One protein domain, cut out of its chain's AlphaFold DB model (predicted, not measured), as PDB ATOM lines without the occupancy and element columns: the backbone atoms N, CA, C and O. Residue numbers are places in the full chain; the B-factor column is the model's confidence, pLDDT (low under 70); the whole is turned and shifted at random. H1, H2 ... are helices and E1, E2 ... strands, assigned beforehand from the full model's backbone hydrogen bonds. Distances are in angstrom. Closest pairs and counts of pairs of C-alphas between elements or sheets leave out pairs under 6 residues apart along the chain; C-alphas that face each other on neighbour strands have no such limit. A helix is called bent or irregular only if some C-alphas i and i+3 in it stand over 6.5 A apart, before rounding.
ATOM      1  N   ASP A 403       5.628 -49.610  -7.823       57.81
ATOM      2  CA  ASP A 403       6.373 -48.513  -7.205       57.81
ATOM      3  C   ASP A 403       5.486 -47.287  -6.963       57.81
ATOM      4  O   ASP A 403       5.311 -46.415  -7.810       57.81
ATOM      5  N   ASN A 404       4.939 -47.219  -5.750       73.31
ATOM      6  CA  ASN A 404       4.159 -46.082  -5.267       73.31
ATOM      7  C   ASN A 404       5.088 -44.892  -4.983       73.31
ATOM      8  O   ASN A 404       6.110 -45.034  -4.296       73.31
ATOM      9  N   ALA A 405       4.702 -43.694  -5.414       81.81
ATOM     10  CA  ALA A 405       5.436 -42.478  -5.097       81.81
ATOM     11  C   ALA A 405       5.020 -41.936  -3.727       81.81
ATOM     12  O   ALA A 405       4.103 -41.129  -3.615       81.81
ATOM     13  N   GLY A 406       5.693 -42.387  -2.666       86.38
ATOM     14  CA  GLY A 406       5.557 -41.764  -1.346       86.38
ATOM     15  C   GLY A 406       6.146 -40.353  -1.352       86.38
ATOM     16  O   GLY A 406       7.347 -40.208  -1.579       86.38
ATOM     17  N   ILE A 407       5.326 -39.331  -1.116       91.19
ATOM     18  CA  ILE A 407       5.761 -37.934  -1.009       91.19
ATOM     19  C   ILE A 407       5.311 -37.393   0.348       91.19
ATOM     20  O   ILE A 407       4.118 -37.277   0.628       91.19
ATOM     21  N   ASP A 408       6.284 -37.052   1.182       91.00
ATOM     22  CA  ASP A 408       6.099 -36.454   2.501       91.00
ATOM     23  C   ASP A 408       6.593 -35.005   2.455       91.00
ATOM     24  O   ASP A 408       7.783 -34.730   2.600       91.00
ATOM     25  N   THR A 409       5.686 -34.077   2.145       90.75
ATOM     26  CA  THR A 409       6.012 -32.647   2.055       90.75
ATOM     27  C   THR A 409       4.964 -31.789   2.746       90.75
ATOM     28  O   THR A 409       3.801 -32.189   2.835       90.75
ATOM     29  N   ASP A 410       5.346 -30.590   3.186       90.25
ATOM     30  CA  ASP A 410       4.396 -29.612   3.730       90.25
ATOM     31  C   ASP A 410       3.562 -28.955   2.623       90.25
ATOM     32  O   ASP A 410       2.514 -28.376   2.903       90.25
ATOM     33  N   ARG A 411       4.007 -29.016   1.358       90.94
ATOM     34  CA  ARG A 411       3.255 -28.517   0.198       90.94
ATOM     35  C   ARG A 411       3.720 -29.123  -1.127       90.94
ATOM     36  O   ARG A 411       4.892 -28.996  -1.479       90.94
ATOM     37  N   LEU A 412       2.767 -29.621  -1.920       92.62
ATOM     38  CA  LEU A 412       2.989 -30.161  -3.266       92.62
ATOM     39  C   LEU A 412       2.276 -29.338  -4.358       92.62
ATOM     40  O   LEU A 412       1.087 -29.032  -4.264       92.62
ATOM     41  N   ILE A 413       2.972 -28.995  -5.438       92.19
ATOM     42  CA  ILE A 413       2.391 -28.339  -6.619       92.19
ATOM     43  C   ILE A 413       2.784 -29.129  -7.863       92.19
ATOM     44  O   ILE A 413       3.966 -29.332  -8.120       92.19
ATOM     45  N   ILE A 414       1.798 -29.541  -8.652       91.31
ATOM     46  CA  ILE A 414       1.996 -30.294  -9.890       91.31
ATOM     47  C   ILE A 414       1.469 -29.455 -11.057       91.31
ATOM     48  O   ILE A 414       0.310 -29.034 -11.064       91.31
ATOM     49  N   GLY A 415       2.303 -29.210 -12.064       89.06
ATOM     50  CA  GLY A 415       1.877 -28.621 -13.328       89.06
ATOM     51  C   GLY A 415       0.976 -29.594 -14.085       89.06
ATOM     52  O   GLY A 415      -0.229 -29.371 -14.182       89.06
ATOM     53  N   ARG A 416       1.530 -30.708 -14.562       87.75
ATOM     54  CA  ARG A 416       0.818 -31.755 -15.299       87.75
ATOM     55  C   ARG A 416       1.025 -33.129 -14.665       87.75
ATOM     56  O   ARG A 416       2.149 -33.513 -14.362       87.75
ATOM     57  N   LEU A 417      -0.047 -33.896 -14.502       87.81
ATOM     58  CA  LEU A 417       0.015 -35.281 -14.032       87.81
ATOM     59  C   LEU A 417      -0.355 -36.243 -15.163       87.81
ATOM     60  O   LEU A 417      -1.471 -36.173 -15.681       87.81
ATOM     61  N   LEU A 418       0.560 -37.142 -15.533       85.62
ATOM     62  CA  LEU A 418       0.264 -38.258 -16.433       85.62
ATOM     63  C   LEU A 418      -0.221 -39.442 -15.599       85.62
ATOM     64  O   LEU A 418       0.517 -39.987 -14.779       85.62
ATOM     65  N   VAL A 419      -1.477 -39.822 -15.805       81.88
ATOM     66  CA  VAL A 419      -2.148 -40.875 -15.046       81.88
ATOM     67  C   VAL A 419      -1.964 -42.218 -15.749       81.88
ATOM     68  O   VAL A 419      -2.270 -42.356 -16.936       81.88
ATOM     69  N   SER A 420      -1.486 -43.200 -14.982       77.25
ATOM     70  CA  SER A 420      -1.250 -44.588 -15.387       77.25
ATOM     71  C   SER A 420      -1.828 -45.544 -14.330       77.25
ATOM     72  O   SER A 420      -1.763 -45.225 -13.141       77.25
ATOM     73  N   PRO A 421      -2.370 -46.717 -14.709       73.62
ATOM     74  CA  PRO A 421      -2.958 -47.685 -13.780       73.62
ATOM     75  C   PRO A 421      -1.948 -48.297 -12.799       73.62
ATOM     76  O   PRO A 421      -2.340 -48.803 -11.750       73.62
ATOM     77  N   SER A 422      -0.651 -48.261 -13.115       75.19
ATOM     78  CA  SER A 422       0.407 -48.849 -12.280       75.19
ATOM     79  C   SER A 422       1.116 -47.845 -11.365       75.19
ATOM     80  O   SER A 422       2.025 -48.240 -10.638       75.19
ATOM     81  N   TYR A 423       0.716 -46.570 -11.381       80.38
ATOM     82  CA  TYR A 423       1.390 -45.506 -10.640       80.38
ATOM     83  C   TYR A 423       0.397 -44.644  -9.860       80.38
ATOM     84  O   TYR A 423      -0.559 -44.109 -10.419       80.38
ATOM     85  N   PHE A 424       0.663 -44.454  -8.569       86.25
ATOM     86  CA  PHE A 424      -0.054 -43.487  -7.745       86.25
ATOM     87  C   PHE A 424       0.888 -42.757  -6.790       86.25
ATOM     88  O   PHE A 424       1.916 -43.281  -6.347       86.25
ATOM     89  N   ILE A 425       0.494 -41.535  -6.452       90.88
ATOM     90  CA  ILE A 425       1.155 -40.677  -5.481       90.88
ATOM     91  C   ILE A 425       0.512 -40.919  -4.119       90.88
ATOM     92  O   ILE A 425      -0.695 -40.757  -3.957       90.88
ATOM     93  N   GLN A 426       1.313 -41.288  -3.127       91.62
ATOM     94  CA  GLN A 426       0.874 -41.427  -1.744       91.62
ATOM     95  C   GLN A 426       1.324 -40.202  -0.950       91.62
ATOM     96  O   GLN A 426       2.523 -39.988  -0.766       91.62
ATOM     97  N   LEU A 427       0.360 -39.435  -0.450       91.81
ATOM     98  CA  LEU A 427       0.576 -38.257   0.387       91.81
ATOM     99  C   LEU A 427       0.201 -38.537   1.842       91.81
ATOM    100  O   LEU A 427      -0.587 -39.442   2.141       91.81
ATOM    101  N   SER A 428       0.746 -37.730   2.753       88.75
ATOM    102  CA  SER A 428       0.240 -37.645   4.124       88.75
ATOM    103  C   SER A 428      -1.121 -36.937   4.139       88.75
ATOM    104  O   SER A 428      -1.377 -36.059   3.315       88.75
ATOM    105  N   ASN A 429      -1.995 -37.252   5.098       85.81
ATOM    106  CA  ASN A 429      -3.311 -36.598   5.212       85.81
ATOM    107  C   ASN A 429      -3.225 -35.094   5.531       85.81
ATOM    108  O   ASN A 429      -4.224 -34.391   5.420       85.81
ATOM    109  N   SER A 430      -2.053 -34.600   5.938       88.00
ATOM    110  CA  SER A 430      -1.793 -33.188   6.228       88.00
ATOM    111  C   SER A 430      -1.163 -32.423   5.065       88.00
ATOM    112  O   SER A 430      -1.074 -31.206   5.159       88.00
ATOM    113  N   THR A 431      -0.723 -33.092   3.993       90.12
ATOM    114  CA  THR A 431      -0.016 -32.444   2.877       90.12
ATOM    115  C   THR A 431      -1.002 -31.732   1.945       90.12
ATOM    116  O   THR A 431      -1.740 -32.409   1.223       90.12
ATOM    117  N   PRO A 432      -1.032 -30.387   1.887       90.31
ATOM    118  CA  PRO A 432      -1.769 -29.676   0.857       90.31
ATOM    119  C   PRO A 432      -1.138 -29.894  -0.524       90.31
ATOM    120  O   PRO A 432       0.079 -29.763  -0.687       90.31
ATOM    121  N   TYR A 433      -1.962 -30.172  -1.537       91.06
ATOM    122  CA  TYR A 433      -1.503 -30.311  -2.921       91.06
ATOM    123  C   TYR A 433      -2.377 -29.561  -3.932       91.06
ATOM    124  O   TYR A 433      -3.533 -29.244  -3.654       91.06
ATOM    125  N   SER A 434      -1.831 -29.263  -5.112       88.94
ATOM    126  CA  SER A 434      -2.568 -28.672  -6.243       88.94
ATOM    127  C   SER A 434      -2.065 -29.227  -7.578       88.94
ATOM    128  O   SER A 434      -0.875 -29.514  -7.703       88.94
ATOM    129  N   ILE A 435      -2.956 -29.380  -8.562       88.38
ATOM    130  CA  ILE A 435      -2.651 -29.920  -9.900       88.38
ATOM    131  C   ILE A 435      -3.245 -28.983 -10.956       88.38
ATOM    132  O   ILE A 435      -4.415 -28.618 -10.834       88.38
ATOM    133  N   ARG A 436      -2.474 -28.579 -11.977       85.81
ATOM    134  CA  ARG A 436      -2.980 -27.681 -13.040       85.81
ATOM    135  C   ARG A 436      -3.611 -28.428 -14.223       85.81
ATOM    136  O   ARG A 436      -4.650 -27.995 -14.710       85.81
ATOM    137  N   SER A 437      -3.020 -29.532 -14.680       84.94
ATOM    138  CA  SER A 437      -3.499 -30.338 -15.817       84.94
ATOM    139  C   SER A 437      -3.336 -31.839 -15.556       84.94
ATOM    140  O   SER A 437      -2.413 -32.264 -14.861       84.94
ATOM    141  N   ILE A 438      -4.235 -32.649 -16.120       84.81
ATOM    142  CA  ILE A 438      -4.232 -34.112 -15.999       84.81
ATOM    143  C   ILE A 438      -4.311 -34.708 -17.406       84.81
ATOM    144  O   ILE A 438      -5.160 -34.315 -18.203       84.81
ATOM    145  N   LEU A 439      -3.436 -35.664 -17.713       82.62
ATOM    146  CA  LEU A 439      -3.479 -36.444 -18.948       82.62
ATOM    147  C   LEU A 439      -3.657 -37.922 -18.607       82.62
ATOM    148  O   LEU A 439      -2.798 -38.507 -17.949       82.62
ATOM    149  N   LEU A 440      -4.738 -38.534 -19.082       79.00
ATOM    150  CA  LEU A 440      -4.956 -39.975 -18.955       79.00
ATOM    151  C   LEU A 440      -4.355 -40.704 -20.167       79.00
ATOM    152  O   LEU A 440      -4.799 -40.488 -21.301       79.00
ATOM    153  N   VAL A 441      -3.329 -41.530 -19.923       72.56
ATOM    154  CA  VAL A 441      -2.541 -42.193 -20.981       72.56
ATOM    155  C   VAL A 441      -3.025 -43.619 -21.264       72.56
ATOM    156  O   VAL A 441      -3.014 -44.017 -22.426       72.56
ATOM    157  N   ASP A 442      -3.484 -44.352 -20.243       63.72
ATOM    158  CA  ASP A 442      -3.899 -45.757 -20.368       63.72
ATOM    159  C   ASP A 442      -5.400 -45.980 -20.090       63.72
ATOM    160  O   ASP A 442      -6.043 -45.176 -19.415       63.72
ATOM    161  N   HIS A 443      -5.956 -47.062 -20.637       59.28
ATOM    162  CA  HIS A 443      -7.357 -47.171 -21.075       59.28
ATOM    163  C   HIS A 443      -8.138 -48.370 -20.502       59.28
ATOM    164  O   HIS A 443      -9.302 -48.574 -20.851       59.28
ATOM    165  N   ASP A 444      -7.531 -49.129 -19.585       54.41
ATOM    166  CA  ASP A 444      -8.109 -50.380 -19.070       54.41
ATOM    167  C   ASP A 444      -8.938 -50.231 -17.784       54.41
ATOM    168  O   ASP A 444      -9.465 -51.220 -17.277       54.41
ATOM    169  N   GLN A 445      -9.084 -49.023 -17.222       57.00
ATOM    170  CA  GLN A 445      -9.827 -48.826 -15.968       57.00
ATOM    171  C   GLN A 445     -10.825 -47.673 -16.036       57.00
ATOM    172  O   GLN A 445     -10.536 -46.582 -16.524       57.00
ATOM    173  N   SER A 446     -12.012 -47.929 -15.486       68.88
ATOM    174  CA  SER A 446     -13.130 -46.992 -15.459       68.88
ATOM    175  C   SER A 446     -12.907 -45.850 -14.460       68.88
ATOM    176  O   SER A 446     -13.399 -44.748 -14.658       68.88
ATOM    177  N   THR A 447     -12.109 -46.045 -13.406       78.50
ATOM    178  CA  THR A 447     -11.679 -44.979 -12.485       78.50
ATOM    179  C   THR A 447     -10.315 -45.304 -11.892       78.50
ATOM    180  O   THR A 447     -10.115 -46.388 -11.351       78.50
ATOM    181  N   LEU A 448      -9.391 -44.349 -11.967       83.00
ATOM    182  CA  LEU A 448      -8.063 -44.426 -11.371       83.00
ATOM    183  C   LEU A 448      -7.967 -43.502 -10.164       83.00
ATOM    184  O   LEU A 448      -8.565 -42.429 -10.140       83.00
ATOM    185  N   GLU A 449      -7.165 -43.904  -9.183       87.50
ATOM    186  CA  GLU A 449      -6.868 -43.117  -7.984       87.50
ATOM    187  C   GLU A 449      -5.392 -42.678  -8.013       87.50
ATOM    188  O   GLU A 449      -4.554 -43.258  -7.316       87.50
ATOM    189  N   PRO A 450      -5.021 -41.703  -8.867       87.31
ATOM    190  CA  PRO A 450      -3.622 -41.320  -9.053       87.31
ATOM    191  C   PRO A 450      -3.004 -40.606  -7.846       87.31
ATOM    192  O   PRO A 450      -1.780 -40.512  -7.770       87.31
ATOM    193  N   VAL A 451      -3.811 -40.092  -6.912       89.81
ATOM    194  CA  VAL A 451      -3.333 -39.501  -5.653       89.81
ATOM    195  C   VAL A 451      -4.144 -40.063  -4.494       89.81
ATOM    196  O   VAL A 451      -5.369 -39.993  -4.508       89.81
ATOM    197  N   ARG A 452      -3.455 -40.574  -3.472       91.25
ATOM    198  CA  ARG A 452      -4.026 -41.091  -2.224       91.25
ATOM    199  C   ARG A 452      -3.597 -40.217  -1.051       91.25
ATOM    200  O   ARG A 452      -2.405 -39.966  -0.875       91.25
ATOM    201  N   GLY A 453      -4.549 -39.796  -0.226       89.06
ATOM    202  CA  GLY A 453      -4.350 -38.855   0.877       89.06
ATOM    203  C   GLY A 453      -4.182 -37.400   0.420       89.06
ATOM    204  O   GLY A 453      -4.511 -37.033  -0.709       89.06
ATOM    205  N   GLY A 454      -3.641 -36.567   1.312       88.69
ATOM    206  CA  GLY A 454      -3.431 -35.137   1.075       88.69
ATOM    207  C   GLY A 454      -4.702 -34.284   1.146       88.69
ATOM    208  O   GLY A 454      -5.824 -34.780   1.192       88.69
ATOM    209  N   ILE A 455      -4.511 -32.964   1.150       87.44
ATOM    210  CA  ILE A 455      -5.584 -31.965   1.151       87.44
ATOM    211  C   ILE A 455      -5.541 -31.213  -0.189       87.44
ATOM    212  O   ILE A 455      -4.628 -30.417  -0.412       87.44
ATOM    213  N   PRO A 456      -6.498 -31.420  -1.105       85.00
ATOM    214  CA  PRO A 456      -6.548 -30.659  -2.348       85.00
ATOM    215  C   PRO A 456      -6.797 -29.173  -2.052       85.00
ATOM    216  O   PRO A 456      -7.783 -28.790  -1.427       85.00
ATOM    217  N   THR A 457      -5.893 -28.319  -2.521       77.62
ATOM    218  CA  THR A 457      -5.947 -26.859  -2.388       77.62
ATOM    219  C   THR A 457      -6.083 -26.238  -3.778       77.62
ATOM    220  O   THR A 457      -5.443 -26.687  -4.725       77.62
ATOM    221  N   ASN A 458      -6.933 -25.216  -3.924       62.88
ATOM    222  CA  ASN A 458      -7.254 -24.539  -5.196       62.88
ATOM    223  C   ASN A 458      -8.097 -25.316  -6.230       62.88
ATOM    224  O   ASN A 458      -8.083 -24.930  -7.394       62.88
ATOM    225  N   PHE A 459      -8.884 -26.327  -5.842       63.56
ATOM    226  CA  PHE A 459      -9.761 -27.040  -6.789       63.56
ATOM    227  C   PHE A 459     -11.044 -26.279  -7.199       63.56
ATOM    228  O   PHE A 459     -11.642 -26.606  -8.218       63.56
ATOM    229  N   LEU A 460     -11.479 -25.261  -6.447       47.28
ATOM    230  CA  LEU A 460     -12.881 -24.815  -6.501       47.28
ATOM    231  C   LEU A 460     -13.200 -23.640  -7.452       47.28
ATOM    232  O   LEU A 460     -14.313 -23.605  -7.956       47.28
ATOM    233  N   ASP A 461     -12.254 -22.746  -7.786       43.41
ATOM    234  CA  ASP A 461     -12.598 -21.500  -8.518       43.41
ATOM    235  C   ASP A 461     -11.809 -21.238  -9.822       43.41
ATOM    236  O   ASP A 461     -12.115 -20.302 -10.562       43.41
ATOM    237  N   ARG A 462     -10.785 -22.044 -10.145       43.53
ATOM    238  CA  ARG A 462      -9.974 -21.901 -11.381       43.53
ATOM    239  C   ARG A 462      -9.854 -23.173 -12.221       43.53
ATOM    240  O   ARG A 462      -9.217 -23.141 -13.272       43.53
ATOM    241  N   LEU A 463     -10.468 -24.278 -11.803       43.66
ATOM    242  CA  LEU A 463     -10.373 -25.551 -12.508       43.66
ATOM    243  C   LEU A 463     -11.328 -25.613 -13.702       43.66
ATOM    244  O   LEU A 463     -12.357 -26.277 -13.689       43.66
ATOM    245  N   LYS A 464     -10.896 -25.024 -14.812       44.56
ATOM    246  CA  LYS A 464     -10.775 -25.872 -15.994       44.56
ATOM    247  C   LYS A 464      -9.486 -26.665 -15.797       44.56
ATOM    248  O   LYS A 464      -8.428 -26.198 -16.196       44.56
ATOM    249  N   LEU A 465      -9.552 -27.816 -15.116       57.44
ATOM    250  CA  LEU A 465      -8.528 -28.835 -15.351       57.44
ATOM    251  C   LEU A 465      -8.556 -29.055 -16.858       57.44
ATOM    252  O   LEU A 465      -9.580 -29.473 -17.393       57.44
ATOM    253  N   GLU A 466      -7.480 -28.704 -17.550       62.06
ATOM    254  CA  GLU A 466      -7.302 -29.124 -18.933       62.06
ATOM    255  C   GLU A 466      -7.021 -30.624 -18.868       62.06
ATOM    256  O   GLU A 466      -5.880 -31.067 -18.712       62.06
ATOM    257  N   SER A 467      -8.112 -31.385 -18.798       64.75
ATOM    258  CA  SER A 467      -8.128 -32.831 -18.716       64.75
ATOM    259  C   SER A 467      -8.168 -33.368 -20.136       64.75
ATOM    260  O   SER A 467      -9.171 -33.236 -20.840       64.75
ATOM    261  N   GLU A 468      -7.065 -33.960 -20.562       68.75
ATOM    262  CA  GLU A 468      -6.945 -34.588 -21.870       68.75
ATOM    263  C   GLU A 468      -6.892 -36.108 -21.703       68.75
ATOM    264  O   GLU A 468      -6.352 -36.629 -20.728       68.75
ATOM    265  N   SER A 469      -7.415 -36.839 -22.680       71.81
ATOM    266  CA  SER A 469      -7.253 -38.287 -22.794       71.81
ATOM    267  C   SER A 469      -6.783 -38.617 -24.203       71.81
ATOM    268  O   SER A 469      -7.033 -37.865 -25.150       71.81
ATOM    269  N   HIS A 470      -6.104 -39.748 -24.377       70.56
ATOM    270  CA  HIS A 470      -5.766 -40.216 -25.721       70.56
ATOM    271  C   HIS A 470      -7.033 -40.414 -26.581       70.56
ATOM    272  O   HIS A 470      -7.063 -40.048 -27.755       70.56
ATOM    273  N   CYS A 471      -8.119 -40.898 -25.968       70.38
ATOM    274  CA  CYS A 471      -9.398 -41.116 -26.637       70.38
ATOM    275  C   CYS A 471     -10.121 -39.833 -27.055       70.38
ATOM    276  O   CYS A 471     -10.794 -39.851 -28.079       70.38
ATOM    277  N   LEU A 472      -9.916 -38.707 -26.363       70.38
ATOM    278  CA  LEU A 472     -10.450 -37.398 -26.765       70.38
ATOM    279  C   LEU A 472      -9.974 -36.960 -28.157       70.38
ATOM    280  O   LEU A 472     -10.690 -36.244 -28.855       70.38
ATOM    281  N   LYS A 473      -8.786 -37.406 -28.590       65.75
ATOM    282  CA  LYS A 473      -8.255 -37.104 -29.929       65.75
ATOM    283  C   LYS A 473      -8.859 -37.986 -31.022       65.75
ATOM    284  O   LYS A 473      -8.992 -37.533 -32.155       65.75
ATOM    285  N   THR A 474      -9.212 -39.224 -30.688       65.69
ATOM    286  CA  THR A 474      -9.685 -40.227 -31.655       65.69
ATOM    287  C   THR A 474     -11.212 -40.283 -31.734       65.69
ATOM    288  O   THR A 474     -11.768 -40.511 -32.806       65.69
ATOM    289  N   VAL A 475     -11.902 -40.054 -30.616       67.69
ATOM    290  CA  VAL A 475     -13.345 -40.250 -30.462       67.69
ATOM    291  C   VAL A 475     -14.000 -38.977 -29.935       67.69
ATOM    292  O   VAL A 475     -13.752 -38.530 -28.812       67.69
ATOM    293  N   ARG A 476     -14.880 -38.401 -30.762       66.69
ATOM    294  CA  ARG A 476     -15.672 -37.217 -30.402       66.69
ATOM    295  C   ARG A 476     -16.605 -37.537 -29.228       66.69
ATOM    296  O   ARG A 476     -17.133 -38.639 -29.149       66.69
ATOM    297  N   ASN A 477     -16.849 -36.548 -28.368       70.06
ATOM    298  CA  ASN A 477     -17.753 -36.623 -27.207       70.06
ATOM    299  C   ASN A 477     -17.318 -37.551 -26.058       70.06
ATOM    300  O   ASN A 477     -18.111 -37.764 -25.144       70.06
ATOM    301  N   SER A 478     -16.088 -38.069 -26.066       73.00
ATOM    302  CA  SER A 478     -15.482 -38.617 -24.845       73.00
ATOM    303  C   SER A 478     -15.161 -37.483 -23.857       73.00
ATOM    304  O   SER A 478     -15.062 -36.323 -24.260       73.00
ATOM    305  N   ASN A 479     -15.041 -37.785 -22.563       76.38
ATOM    306  CA  ASN A 479     -14.688 -36.789 -21.545       76.38
ATOM    307  C   ASN A 479     -13.908 -37.420 -20.377       76.38
ATOM    308  O   ASN A 479     -13.786 -38.641 -20.277       76.38
ATOM    309  N   LEU A 480     -13.381 -36.581 -19.485       77.44
ATOM    310  CA  LEU A 480     -12.797 -36.983 -18.210       77.44
ATOM    311  C   LEU A 480     -13.582 -36.351 -17.058       77.44
ATOM    312  O   LEU A 480     -13.875 -35.157 -17.074       77.44
ATOM    313  N   SER A 481     -13.895 -37.158 -16.050       79.25
ATOM    314  CA  SER A 481     -14.454 -36.695 -14.782       79.25
ATOM    315  C   SER A 481     -13.374 -36.758 -13.709       79.25
ATOM    316  O   SER A 481     -12.660 -37.756 -13.596       79.25
ATOM    317  N   VAL A 482     -13.233 -35.684 -12.935       81.31
ATOM    318  CA  VAL A 482     -12.270 -35.601 -11.834       81.31
ATOM    319  C   VAL A 482     -13.034 -35.281 -10.560       81.31
ATOM    320  O   VAL A 482     -13.721 -34.264 -10.481       81.31
ATOM    321  N   SER A 483     -12.911 -36.150  -9.563       82.56
ATOM    322  CA  SER A 483     -13.504 -35.966  -8.240       82.56
ATOM    323  C   SER A 483     -12.451 -36.185  -7.157       82.56
ATOM    324  O   SER A 483     -11.415 -36.797  -7.395       82.56
ATOM    325  N   TYR A 484     -12.672 -35.645  -5.964       83.81
ATOM    326  CA  TYR A 484     -11.754 -35.822  -4.843       83.81
ATOM    327  C   TYR A 484     -12.520 -35.892  -3.528       83.81
ATOM    328  O   TYR A 484     -13.600 -35.315  -3.381       83.81
ATOM    329  N   ASN A 485     -11.953 -36.591  -2.553       82.25
ATOM    330  CA  ASN A 485     -12.462 -36.657  -1.189       82.25
ATOM    331  C   ASN A 485     -11.287 -36.660  -0.188       82.25
ATOM    332  O   ASN A 485     -10.165 -36.302  -0.532       82.25
ATOM    333  N   HIS A 486     -11.547 -37.040   1.065       74.31
ATOM    334  CA  HIS A 486     -10.522 -37.116   2.116       74.31
ATOM    335  C   HIS A 486      -9.561 -38.314   1.980       74.31
ATOM    336  O   HIS A 486      -8.594 -38.402   2.731       74.31
ATOM    337  N   VAL A 487      -9.847 -39.251   1.071       81.62
ATOM    338  CA  VAL A 487      -9.081 -40.481   0.824       81.62
ATOM    339  C   VAL A 487      -8.198 -40.346  -0.418       81.62
ATOM    340  O   VAL A 487      -7.100 -40.897  -0.426       81.62
ATOM    341  N   GLY A 488      -8.606 -39.571  -1.429       85.38
ATOM    342  CA  GLY A 488      -7.804 -39.381  -2.636       85.38
ATOM    343  C   GLY A 488      -8.442 -38.519  -3.727       85.38
ATOM    344  O   GLY A 488      -9.530 -37.956  -3.568       85.38
ATOM    345  N   LEU A 489      -7.717 -38.421  -4.842       88.00
ATOM    346  CA  LEU A 489      -8.154 -37.872  -6.126       88.00
ATOM    347  C   LEU A 489      -8.519 -39.032  -7.050       88.00
ATOM    348  O   LEU A 489      -7.703 -39.932  -7.250       88.00
ATOM    349  N   TYR A 490      -9.689 -38.958  -7.670       85.81
ATOM    350  CA  TYR A 490     -10.198 -39.938  -8.619       85.81
ATOM    351  C   TYR A 490     -10.299 -39.313 -10.007       85.81
ATOM    352  O   TYR A 490     -10.842 -38.218 -10.178       85.81
ATOM    353  N   VAL A 491      -9.769 -40.018 -11.002       84.00
ATOM    354  CA  VAL A 491      -9.827 -39.646 -12.415       84.00
ATOM    355  C   VAL A 491     -10.543 -40.761 -13.162       84.00
ATOM    356  O   VAL A 491     -10.057 -41.888 -13.232       84.00
ATOM    357  N   THR A 492     -11.702 -40.440 -13.720       80.50
ATOM    358  CA  THR A 492     -12.589 -41.380 -14.408       80.50
ATOM    359  C   THR A 492     -12.637 -41.035 -15.890       80.50
ATOM    360  O   THR A 492     -12.980 -39.906 -16.259       80.50
ATOM    361  N   TYR A 493     -12.321 -42.007 -16.747       78.31
ATOM    362  CA  TYR A 493     -12.622 -41.895 -18.172       78.31
ATOM    363  C   TYR A 493     -14.119 -42.062 -18.398       78.31
ATOM    364  O   TYR A 493     -14.715 -43.018 -17.910       78.31
ATOM    365  N   VAL A 494     -14.720 -41.135 -19.142       76.62
ATOM    366  CA  VAL A 494     -16.127 -41.204 -19.532       76.62
ATOM    367  C   VAL A 494     -16.178 -41.501 -21.031       76.62
ATOM    368  O   VAL A 494     -15.944 -40.588 -21.838       76.62
ATOM    369  N   PRO A 495     -16.447 -42.762 -21.429       73.12
ATOM    370  CA  PRO A 495     -16.633 -43.098 -22.831       73.12
ATOM    371  C   PRO A 495     -17.875 -42.381 -23.383       73.12
ATOM    372  O   PRO A 495     -18.796 -42.053 -22.626       73.12
TER     373      PRO A 495
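AT A GLANCE: This is residues 403 to 495 of the 865 residues of an uncharacterized protein of Planoprotostelium fungivorum (UniProt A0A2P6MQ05). Look for one twisted sheet folded back on itself into two leaves: E5 and E3 face E2, E4, E7 and E6, and the long, bent E1 is the hinge. The short helix H1 lies at one end. You have 93 residues, mostly strand, in the order E1 E2 E3 E4 E5 H1 E6 E7; the mixed sheet runs E5 E3 E1 E2 E4 E7 E6. The whole is compact, with a radius of gyration of the C-alphas of 13.0 A and spans of 40 by 32 by 20 A.

IN THESE COORDINATES: Find C-alpha 405 at (5.436, -42.478, -5.097), where E1, residues 405 to 419, begins; it bends by 150 degrees at residue 408. Next come E2, 425 to 427, and E3, 432 to 440, 22.6 A long. E4, 448 to 452, E5, 466 to 469, and H1, 470 to 474, follow. E6, 479 to 484, measures 17.0 A, and E7, 488 to 494, 18.9 A, ending at C-alpha 494, (-16.127, -41.204, -19.532).

HOW THE PARTS SIT: E1 pairs in parallel with E2 over 405 to 407, N 407 to O 426 at 2.9 A, and with E3 over 412 to 419, N 414 to O 434 at 2.8 A. E4 and E7 are antiparallel, N 489 to O 451 at 2.8 A. E6 and E7 form a hairpin, N 481 to O 492 at 2.9 A. The closest C-alphas of edge strands E5 and E6, Ser 467 and Leu 480, are 6.3 A apart. H1 only grazes the sheet with residues 470 to 472; 0 of 1 O i to N i+4 pairs is within hydrogen-bond range, against 2 of 2 O i to N i+3 pairs.

THE WHOLE: The farthest C-alphas, Asp 410 and Arg 476, are 40.3 A apart. The printed part has no cut. The link E4 to E5 is long. Confidence is under 70 at 403, 442 to 446, 458 to 468 and 473 to 476.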